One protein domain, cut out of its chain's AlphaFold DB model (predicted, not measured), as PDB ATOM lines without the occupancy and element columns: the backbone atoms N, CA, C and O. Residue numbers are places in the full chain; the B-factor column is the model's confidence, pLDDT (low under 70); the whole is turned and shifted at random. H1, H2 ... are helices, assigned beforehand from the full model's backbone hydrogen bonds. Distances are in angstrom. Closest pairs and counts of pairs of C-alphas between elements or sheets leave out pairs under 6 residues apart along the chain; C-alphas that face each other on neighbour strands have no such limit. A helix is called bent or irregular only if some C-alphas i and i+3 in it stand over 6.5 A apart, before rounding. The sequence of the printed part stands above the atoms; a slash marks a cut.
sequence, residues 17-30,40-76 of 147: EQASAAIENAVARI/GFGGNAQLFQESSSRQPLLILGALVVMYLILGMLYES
ATOM      1  N   GLU A  17      22.387  38.486  21.964       83.88
ATOM      2  CA  GLU A  17      21.546  37.592  22.763       83.88
ATOM      3  C   GLU A  17      20.297  38.303  23.305       83.88
ATOM      4  O   GLU A  17      19.188  37.786  23.177       83.88
ATOM      5  N   GLN A  18      20.453  39.525  23.828       87.88
ATOM      6  CA  GLN A  18      19.335  40.345  24.303       87.88
ATOM      7  C   GLN A  18      18.375  40.712  23.166       87.88
ATOM      8  O   GLN A  18      17.157  40.622  23.333       87.88
ATOM      9  N   ALA A  19      18.909  41.103  22.006       87.12
ATOM     10  CA  ALA A  19      18.101  41.436  20.838       87.12
ATOM     11  C   ALA A  19      17.343  40.213  20.298       87.12
ATOM     12  O   ALA A  19      16.135  40.298  20.072       87.12
ATOM     13  N   SER A  20      18.013  39.065  20.158       84.62
ATOM     14  CA  SER A  20      17.386  37.816  19.711       84.62
ATOM     15  C   SER A  20      16.280  37.365  20.666       84.62
ATOM     16  O   SER A  20      15.171  37.082  20.217       84.62
ATOM     17  N   ALA A  21      16.519  37.397  21.981       87.00
ATOM     18  CA  ALA A  21      15.504  37.052  22.977       87.00
ATOM     19  C   ALA A  21      14.298  38.010  22.939       87.00
ATOM     20  O   ALA A  21      13.149  37.589  23.100       87.00
ATOM     21  N   ALA A  22      14.520  39.308  22.713       87.75
ATOM     22  CA  ALA A  22      13.435  40.277  22.566       87.75
ATOM     23  C   ALA A  22      12.583  40.004  21.315       87.75
ATOM     24  O   ALA A  22      11.353  40.107  21.380       87.75
ATOM     25  N   ILE A  23      13.225  39.618  20.207       86.44
ATOM     26  CA  ILE A  23      12.561  39.238  18.955       86.44
ATOM     27  C   ILE A  23      11.765  37.944  19.145       86.44
ATOM     28  O   ILE A  23      10.581  37.935  18.824       86.44
ATOM     29  N   GLU A  24      12.345  36.892  19.734       85.25
ATOM     30  CA  GLU A  24      11.629  35.638  20.035       85.25
ATOM     31  C   GLU A  24      10.376  35.895  20.879       85.25
ATOM     32  O   GLU A  24       9.289  35.419  20.552       85.25
ATOM     33  N   ASN A  25      10.489  36.726  21.919       86.62
ATOM     34  CA  ASN A  25       9.352  37.101  22.758       86.62
ATOM     35  C   ASN A  25       8.293  37.918  22.003       86.62
ATOM     36  O   ASN A  25       7.096  37.761  22.245       86.62
ATOM     37  N   ALA A  26       8.701  38.817  21.103       85.44
ATOM     38  CA  ALA A  26       7.769  39.570  20.267       85.44
ATOM     39  C   ALA A  26       7.030  38.651  19.284       85.44
ATOM     40  O   ALA A  26       5.811  38.749  19.163       85.44
ATOM     41  N   VAL A  27       7.749  37.718  18.658       82.00
ATOM     42  CA  VAL A  27       7.200  36.705  17.751       82.00
ATOM     43  C   VAL A  27       6.219  35.786  18.485       82.00
ATOM     44  O   VAL A  27       5.109  35.561  18.001       82.00
ATOM     45  N   ALA A  28       6.570  35.330  19.691       82.06
ATOM     46  CA  ALA A  28       5.693  34.518  20.531       82.06
ATOM     47  C   ALA A  28       4.399  35.259  20.920       82.06
ATOM     48  O   ALA A  28       3.324  34.662  20.921       82.06
ATOM     49  N   ARG A  29       4.473  36.573  21.191       83.88
ATOM     50  CA  ARG A  29       3.296  37.411  21.499       83.88
ATOM     51  C   ARG A  29       2.347  37.605  20.319       83.88
ATOM     52  O   ARG A  29       1.155  37.786  20.542       83.88
ATOM     53  N   ILE A  30       2.858  37.582  19.089       81.19
ATOM     54  CA  ILE A  30       2.045  37.714  17.869       81.19
ATOM     55  C   ILE A  30       1.261  36.418  17.587       81.19
ATOM     56  O   ILE A  30       0.281  36.447  16.847       81.19
ATOM     57  N   GLY A  40      12.739  31.514  11.973       74.50
ATOM     58  CA  GLY A  40      14.100  31.198  12.384       74.50
ATOM     59  C   GLY A  40      15.026  32.381  12.154       74.50
ATOM     60  O   GLY A  40      14.780  33.222  11.288       74.50
ATOM     61  N   PHE A  41      16.095  32.453  12.938       80.88
ATOM     62  CA  PHE A  41      17.150  33.429  12.711       80.88
ATOM     63  C   PHE A  41      18.030  32.987  11.544       80.88
ATOM     64  O   PHE A  41      18.376  31.814  11.430       80.88
ATOM     65  N   GLY A  42      18.406  33.942  10.694       78.81
ATOM     66  CA  GLY A  42      19.384  33.756   9.623       78.81
ATOM     67  C   GLY A  42      20.644  34.589   9.856       78.81
ATOM     68  O   GLY A  42      20.643  35.556  10.621       78.81
ATOM     69  N   GLY A  43      21.735  34.226   9.181       82.06
ATOM     70  CA  GLY A  43      22.986  34.992   9.205       82.06
ATOM     71  C   GLY A  43      23.701  34.956  10.561       82.06
ATOM     72  O   GLY A  43      23.829  33.901  11.178       82.06
ATOM     73  N   ASN A  44      24.181  36.112  11.034       77.31
ATOM     74  CA  ASN A  44      25.013  36.207  12.245       77.31
ATOM     75  C   ASN A  44      24.299  35.720  13.517       77.31
ATOM     76  O   ASN A  44      24.936  35.118  14.377       77.31
ATOM     77  N   ALA A  45      22.986  35.937  13.630       79.50
ATOM     78  CA  ALA A  45      22.197  35.459  14.766       79.50
ATOM     79  C   ALA A  45      22.125  33.921  14.808       79.50
ATOM     80  O   ALA A  45      22.276  33.328  15.874       79.50
ATOM     81  N   GLN A  46      21.998  33.273  13.646       81.38
ATOM     82  CA  GLN A  46      22.021  31.814  13.525       81.38
ATOM     83  C   GLN A  46      23.388  31.237  13.909       81.38
ATOM     84  O   GLN A  46      23.468  30.312  14.713       81.38
ATOM     85  N   LEU A  47      24.470  31.821  13.381       81.81
ATOM     86  CA  LEU A  47      25.842  31.402  13.686       81.81
ATOM     87  C   LEU A  47      26.178  31.570  15.172       81.81
ATOM     88  O   LEU A  47      26.871  30.732  15.752       81.81
ATOM     89  N   PHE A  48      25.665  32.629  15.801       80.69
ATOM     90  CA  PHE A  48      25.803  32.841  17.237       80.69
ATOM     91  C   PHE A  48      25.047  31.775  18.036       80.69
ATOM     92  O   PHE A  48      25.623  31.193  18.950       80.69
ATOM     93  N   GLN A  49      23.802  31.454  17.672       79.62
ATOM     94  CA  GLN A  49      23.002  30.436  18.366       79.62
ATOM     95  C   GLN A  49      23.606  29.025  18.213       79.62
ATOM     96  O   GLN A  49      23.686  28.252  19.174       79.62
ATOM     97  N   GLU A  50      24.129  28.709  17.026       81.19
ATOM     98  CA  GLU A  50      24.840  27.458  16.753       81.19
ATOM     99  C   GLU A  50      26.170  27.371  17.526       81.19
ATOM    100  O   GLU A  50      26.507  26.320  18.074       81.19
ATOM    101  N   SER A  51      26.909  28.477  17.641       80.81
ATOM    102  CA  SER A  51      28.168  28.521  18.402       80.81
ATOM    103  C   SER A  51      27.928  28.457  19.912       80.81
ATOM    104  O   SER A  51      28.567  27.667  20.606       80.81
ATOM    105  N   SER A  52      26.950  29.218  20.408       81.06
ATOM    106  CA  SER A  52      26.586  29.296  21.827       81.06
ATOM    107  C   SER A  52      26.062  27.957  22.359       81.06
ATOM    108  O   SER A  52      26.380  27.569  23.477       81.06
ATOM    109  N   SER A  53      25.351  27.174  21.536       80.62
ATOM    110  CA  SER A  53      24.920  25.818  21.919       80.62
ATOM    111  C   SER A  53      26.063  24.794  21.961       80.62
ATOM    112  O   SER A  53      26.023  23.855  22.760       80.62
ATOM    113  N   ARG A  54      27.112  24.969  21.146       82.75
ATOM    114  CA  ARG A  54      28.284  24.074  21.119       82.75
ATOM    115  C   ARG A  54      29.346  24.438  22.155       82.75
ATOM    116  O   ARG A  54      30.047  23.543  22.628       82.75
ATOM    117  N   GLN A  55      29.462  25.711  22.531       84.38
ATOM    118  CA  GLN A  55      30.490  26.199  23.458       84.38
ATOM    119  C   GLN A  55      30.524  25.424  24.791       84.38
ATOM    120  O   GLN A  55      31.606  24.970  25.167       84.38
ATOM    121  N   PRO A  56      29.390  25.187  25.490       87.38
ATOM    122  CA  PRO A  56      29.386  24.447  26.752       87.38
ATOM    123  C   PRO A  56      29.881  23.008  26.593       87.38
ATOM    124  O   PRO A  56      30.590  22.495  27.455       87.38
ATOM    125  N   LEU A  57      29.547  22.370  25.469       89.62
ATOM    126  CA  LEU A  57      29.927  20.992  25.167       89.62
ATOM    127  C   LEU A  57      31.429  20.888  24.873       89.62
ATOM    128  O   LEU A  57      32.092  19.965  25.345       89.62
ATOM    129  N   LEU A  58      31.990  21.875  24.169       88.06
ATOM    130  CA  LEU A  58      33.431  21.991  23.936       88.06
ATOM    131  C   LEU A  58      34.204  22.277  25.227       88.06
ATOM    132  O   LEU A  58      35.232  21.646  25.465       88.06
ATOM    133  N   ILE A  59      33.705  23.180  26.079       84.75
ATOM    134  CA  ILE A  59      34.293  23.450  27.400       84.75
ATOM    135  C   ILE A  59      34.282  22.170  28.237       84.75
ATOM    136  O   ILE A  59      35.316  21.786  28.779       84.75
ATOM    137  N   LEU A  60      33.150  21.465  28.289       88.75
ATOM    138  CA  LEU A  60      33.042  20.197  29.004       88.75
ATOM    139  C   LEU A  60      34.027  19.155  28.454       88.75
ATOM    140  O   LEU A  60      34.741  18.523  29.228       88.75
ATOM    141  N   GLY A  61      34.122  19.020  27.129       92.00
ATOM    142  CA  GLY A  61      35.088  18.138  26.474       92.00
ATOM    143  C   GLY A  61      36.537  18.480  26.831       92.00
ATOM    144  O   GLY A  61      37.312  17.587  27.170       92.00
ATOM    145  N   ALA A  62      36.895  19.765  26.838       85.50
ATOM    146  CA  ALA A  62      38.219  20.226  27.248       85.50
ATOM    147  C   ALA A  62      38.517  19.899  28.723       85.50
ATOM    148  O   ALA A  62      39.613  19.429  29.031       85.50
ATOM    149  N   LEU A  63      37.547  20.076  29.629       84.62
ATOM    150  CA  LEU A  63      37.690  19.707  31.045       84.62
ATOM    151  C   LEU A  63      37.875  18.192  31.220       84.62
ATOM    152  O   LEU A  63      38.714  17.774  32.018       84.62
ATOM    153  N   VAL A  64      37.147  17.372  30.452       88.25
ATOM    154  CA  VAL A  64      37.290  15.905  30.460       88.25
ATOM    155  C   VAL A  64      38.674  15.490  29.971       88.25
ATOM    156  O   VAL A  64      39.361  14.727  30.647       88.25
ATOM    157  N   VAL A  65      39.119  16.012  28.827       89.50
ATOM    158  CA  VAL A  65      40.455  15.715  28.291       89.50
ATOM    159  C   VAL A  65      41.536  16.140  29.284       89.50
ATOM    160  O   VAL A  65      42.449  15.366  29.564       89.50
ATOM    161  N   MET A  66      41.412  17.327  29.879       82.06
ATOM    162  CA  MET A  66      42.358  17.809  30.883       82.06
ATOM    163  C   MET A  66      42.366  16.924  32.137       82.06
ATOM    164  O   MET A  66      43.440  16.596  32.639       82.06
ATOM    165  N   TYR A  67      41.203  16.465  32.605       82.38
ATOM    166  CA  TYR A  67      41.109  15.499  33.702       82.38
ATOM    167  C   TYR A  67      41.853  14.195  33.383       82.38
ATOM    168  O   TYR A  67      42.619  13.712  34.217       82.38
ATOM    169  N   LEU A  68      41.685  13.655  32.171       84.75
ATOM    170  CA  LEU A  68      42.366  12.430  31.738       84.75
ATOM    171  C   LEU A  68      43.885  12.612  31.640       84.75
ATOM    172  O   LEU A  68      44.627  11.760  32.127       84.75
ATOM    173  N   ILE A  69      44.354  13.723  31.060       84.94
ATOM    174  CA  ILE A  69      45.789  14.035  30.963       84.94
ATOM    175  C   ILE A  69      46.407  14.108  32.360       84.94
ATOM    176  O   ILE A  69      47.438  13.487  32.609       84.94
ATOM    177  N   LEU A  70      45.773  14.831  33.287       73.38
ATOM    178  CA  LEU A  70      46.282  14.957  34.651       73.38
ATOM    179  C   LEU A  70      46.196  13.630  35.420       73.38
ATOM    180  O   LEU A  70      47.109  13.320  36.180       73.38
ATOM    181  N   GLY A  71      45.137  12.842  35.217       73.25
ATOM    182  CA  GLY A  71      44.992  11.516  35.819       73.25
ATOM    183  C   GLY A  71      46.095  10.551  35.375       73.25
ATOM    184  O   GLY A  71      46.663   9.855  36.212       73.25
ATOM    185  N   MET A  72      46.453  10.569  34.086       81.38
ATOM    186  CA  MET A  72      47.583   9.795  33.559       81.38
ATOM    187  C   MET A  72      48.941  10.332  34.032       81.38
ATOM    188  O   MET A  72      49.845   9.546  34.287       81.38
ATOM    189  N   LEU A  73      49.098  11.655  34.157       70.69
ATOM    190  CA  LEU A  73      50.374  12.287  34.515       70.69
ATOM    191  C   LEU A  73      50.734  12.154  36.003       70.69
ATOM    192  O   LEU A  73      51.915  12.100  36.337       70.69
ATOM    193  N   TYR A  74      49.741  12.150  36.898       66.12
ATOM    194  CA  TYR A  74      49.960  12.199  38.351       66.12
ATOM    195  C   TYR A  74      49.588  10.907  39.096       66.12
ATOM    196  O   TYR A  74      49.670  10.900  40.323       66.12
ATOM    197  N   GLU A  75      49.135   9.858  38.394       66.50
ATOM    198  CA  GLU A  75      48.681   8.569  38.964       66.50
ATOM    199  C   GLU A  75      47.661   8.696  40.123       66.50
ATOM    200  O   GLU A  75      47.452   7.772  40.906       66.50
ATOM    201  N   SER A  76      46.994   9.847  40.253       66.62
ATOM    202  CA  SER A  76      46.130  10.175  41.388       66.62
ATOM    203  C   SER A  76      44.892  10.936  40.933       66.62
ATOM    204  O   SER A  76      44.984  11.985  40.296       66.62
TER     205      SER A  76
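Overview. This is residues 17 to 30 and 40 to 76 of the 147 residues of the protein "AcrB/AcrD/AcrF family protein" of Advenella kashmirensis (strain DSM 17095 / LMG 22695 / WT001) (UniProt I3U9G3). A long bent helix, H2, makes most of the length, and a shorter helix, H1, lies loosely across from the beginning of its first arm, with few contacts between the two. The second arm, H2b, sticks out free of the rest. The printed part has 51 residues with two named helices, H1 then H2, and no named strand; the class is all helix. The whole is extended, with a radius of gyration of the C-alphas of 18.3 A and spans of 59 by 20 by 14 A.

Arrangement. H1, residues 17 to 30, comes first. By its hydrogen bonds H2, residues 44 to 74, was assigned as one helix, but it is bent: C-alphas 53 and 56 are 6.7 A apart. Its arms are H2a, residues 44 to 53, and H2b, residues 56 to 74, at a steep tilt of 38 degrees. H1 and H2a are close but not clearly touching, with 1 pair of C-alphas within 8 A; the closest are those of Ser 20 and Ala 45, 7.3 A apart. Their lines are about perpendicular, at 77 degrees. H1 and H2b are apart. In H1, H2a and H2b every O i to N i+4 pair is within hydrogen-bond range.

Along the chain. H1 begins at C-alpha 17, (21.546, 37.592, 22.763), and measures 20.1 A from first to last C-alpha. H2a begins at C-alpha 44, (25.013, 36.207, 12.245), and measures 14.2 A. H2b measures 26.6 A and ends at C-alpha 74, (49.960, 12.199, 38.351).

Size, cuts and confidence. The two C-alphas farthest apart, those of Ile 30 and Glu 75, are 58.9 A apart. Residues 31 to 39 are not printed, and C-alphas 30 and 40 are 14.8 A apart across this cut, which the link from H1 to H2 spans. Residues 25 to 30 of H1 stand free, as do residues 53 to 76, of which 53 to 74 belong to H2. The mean pLDDT of the printed part is 82.1, and residues 74 to 76 are under 70.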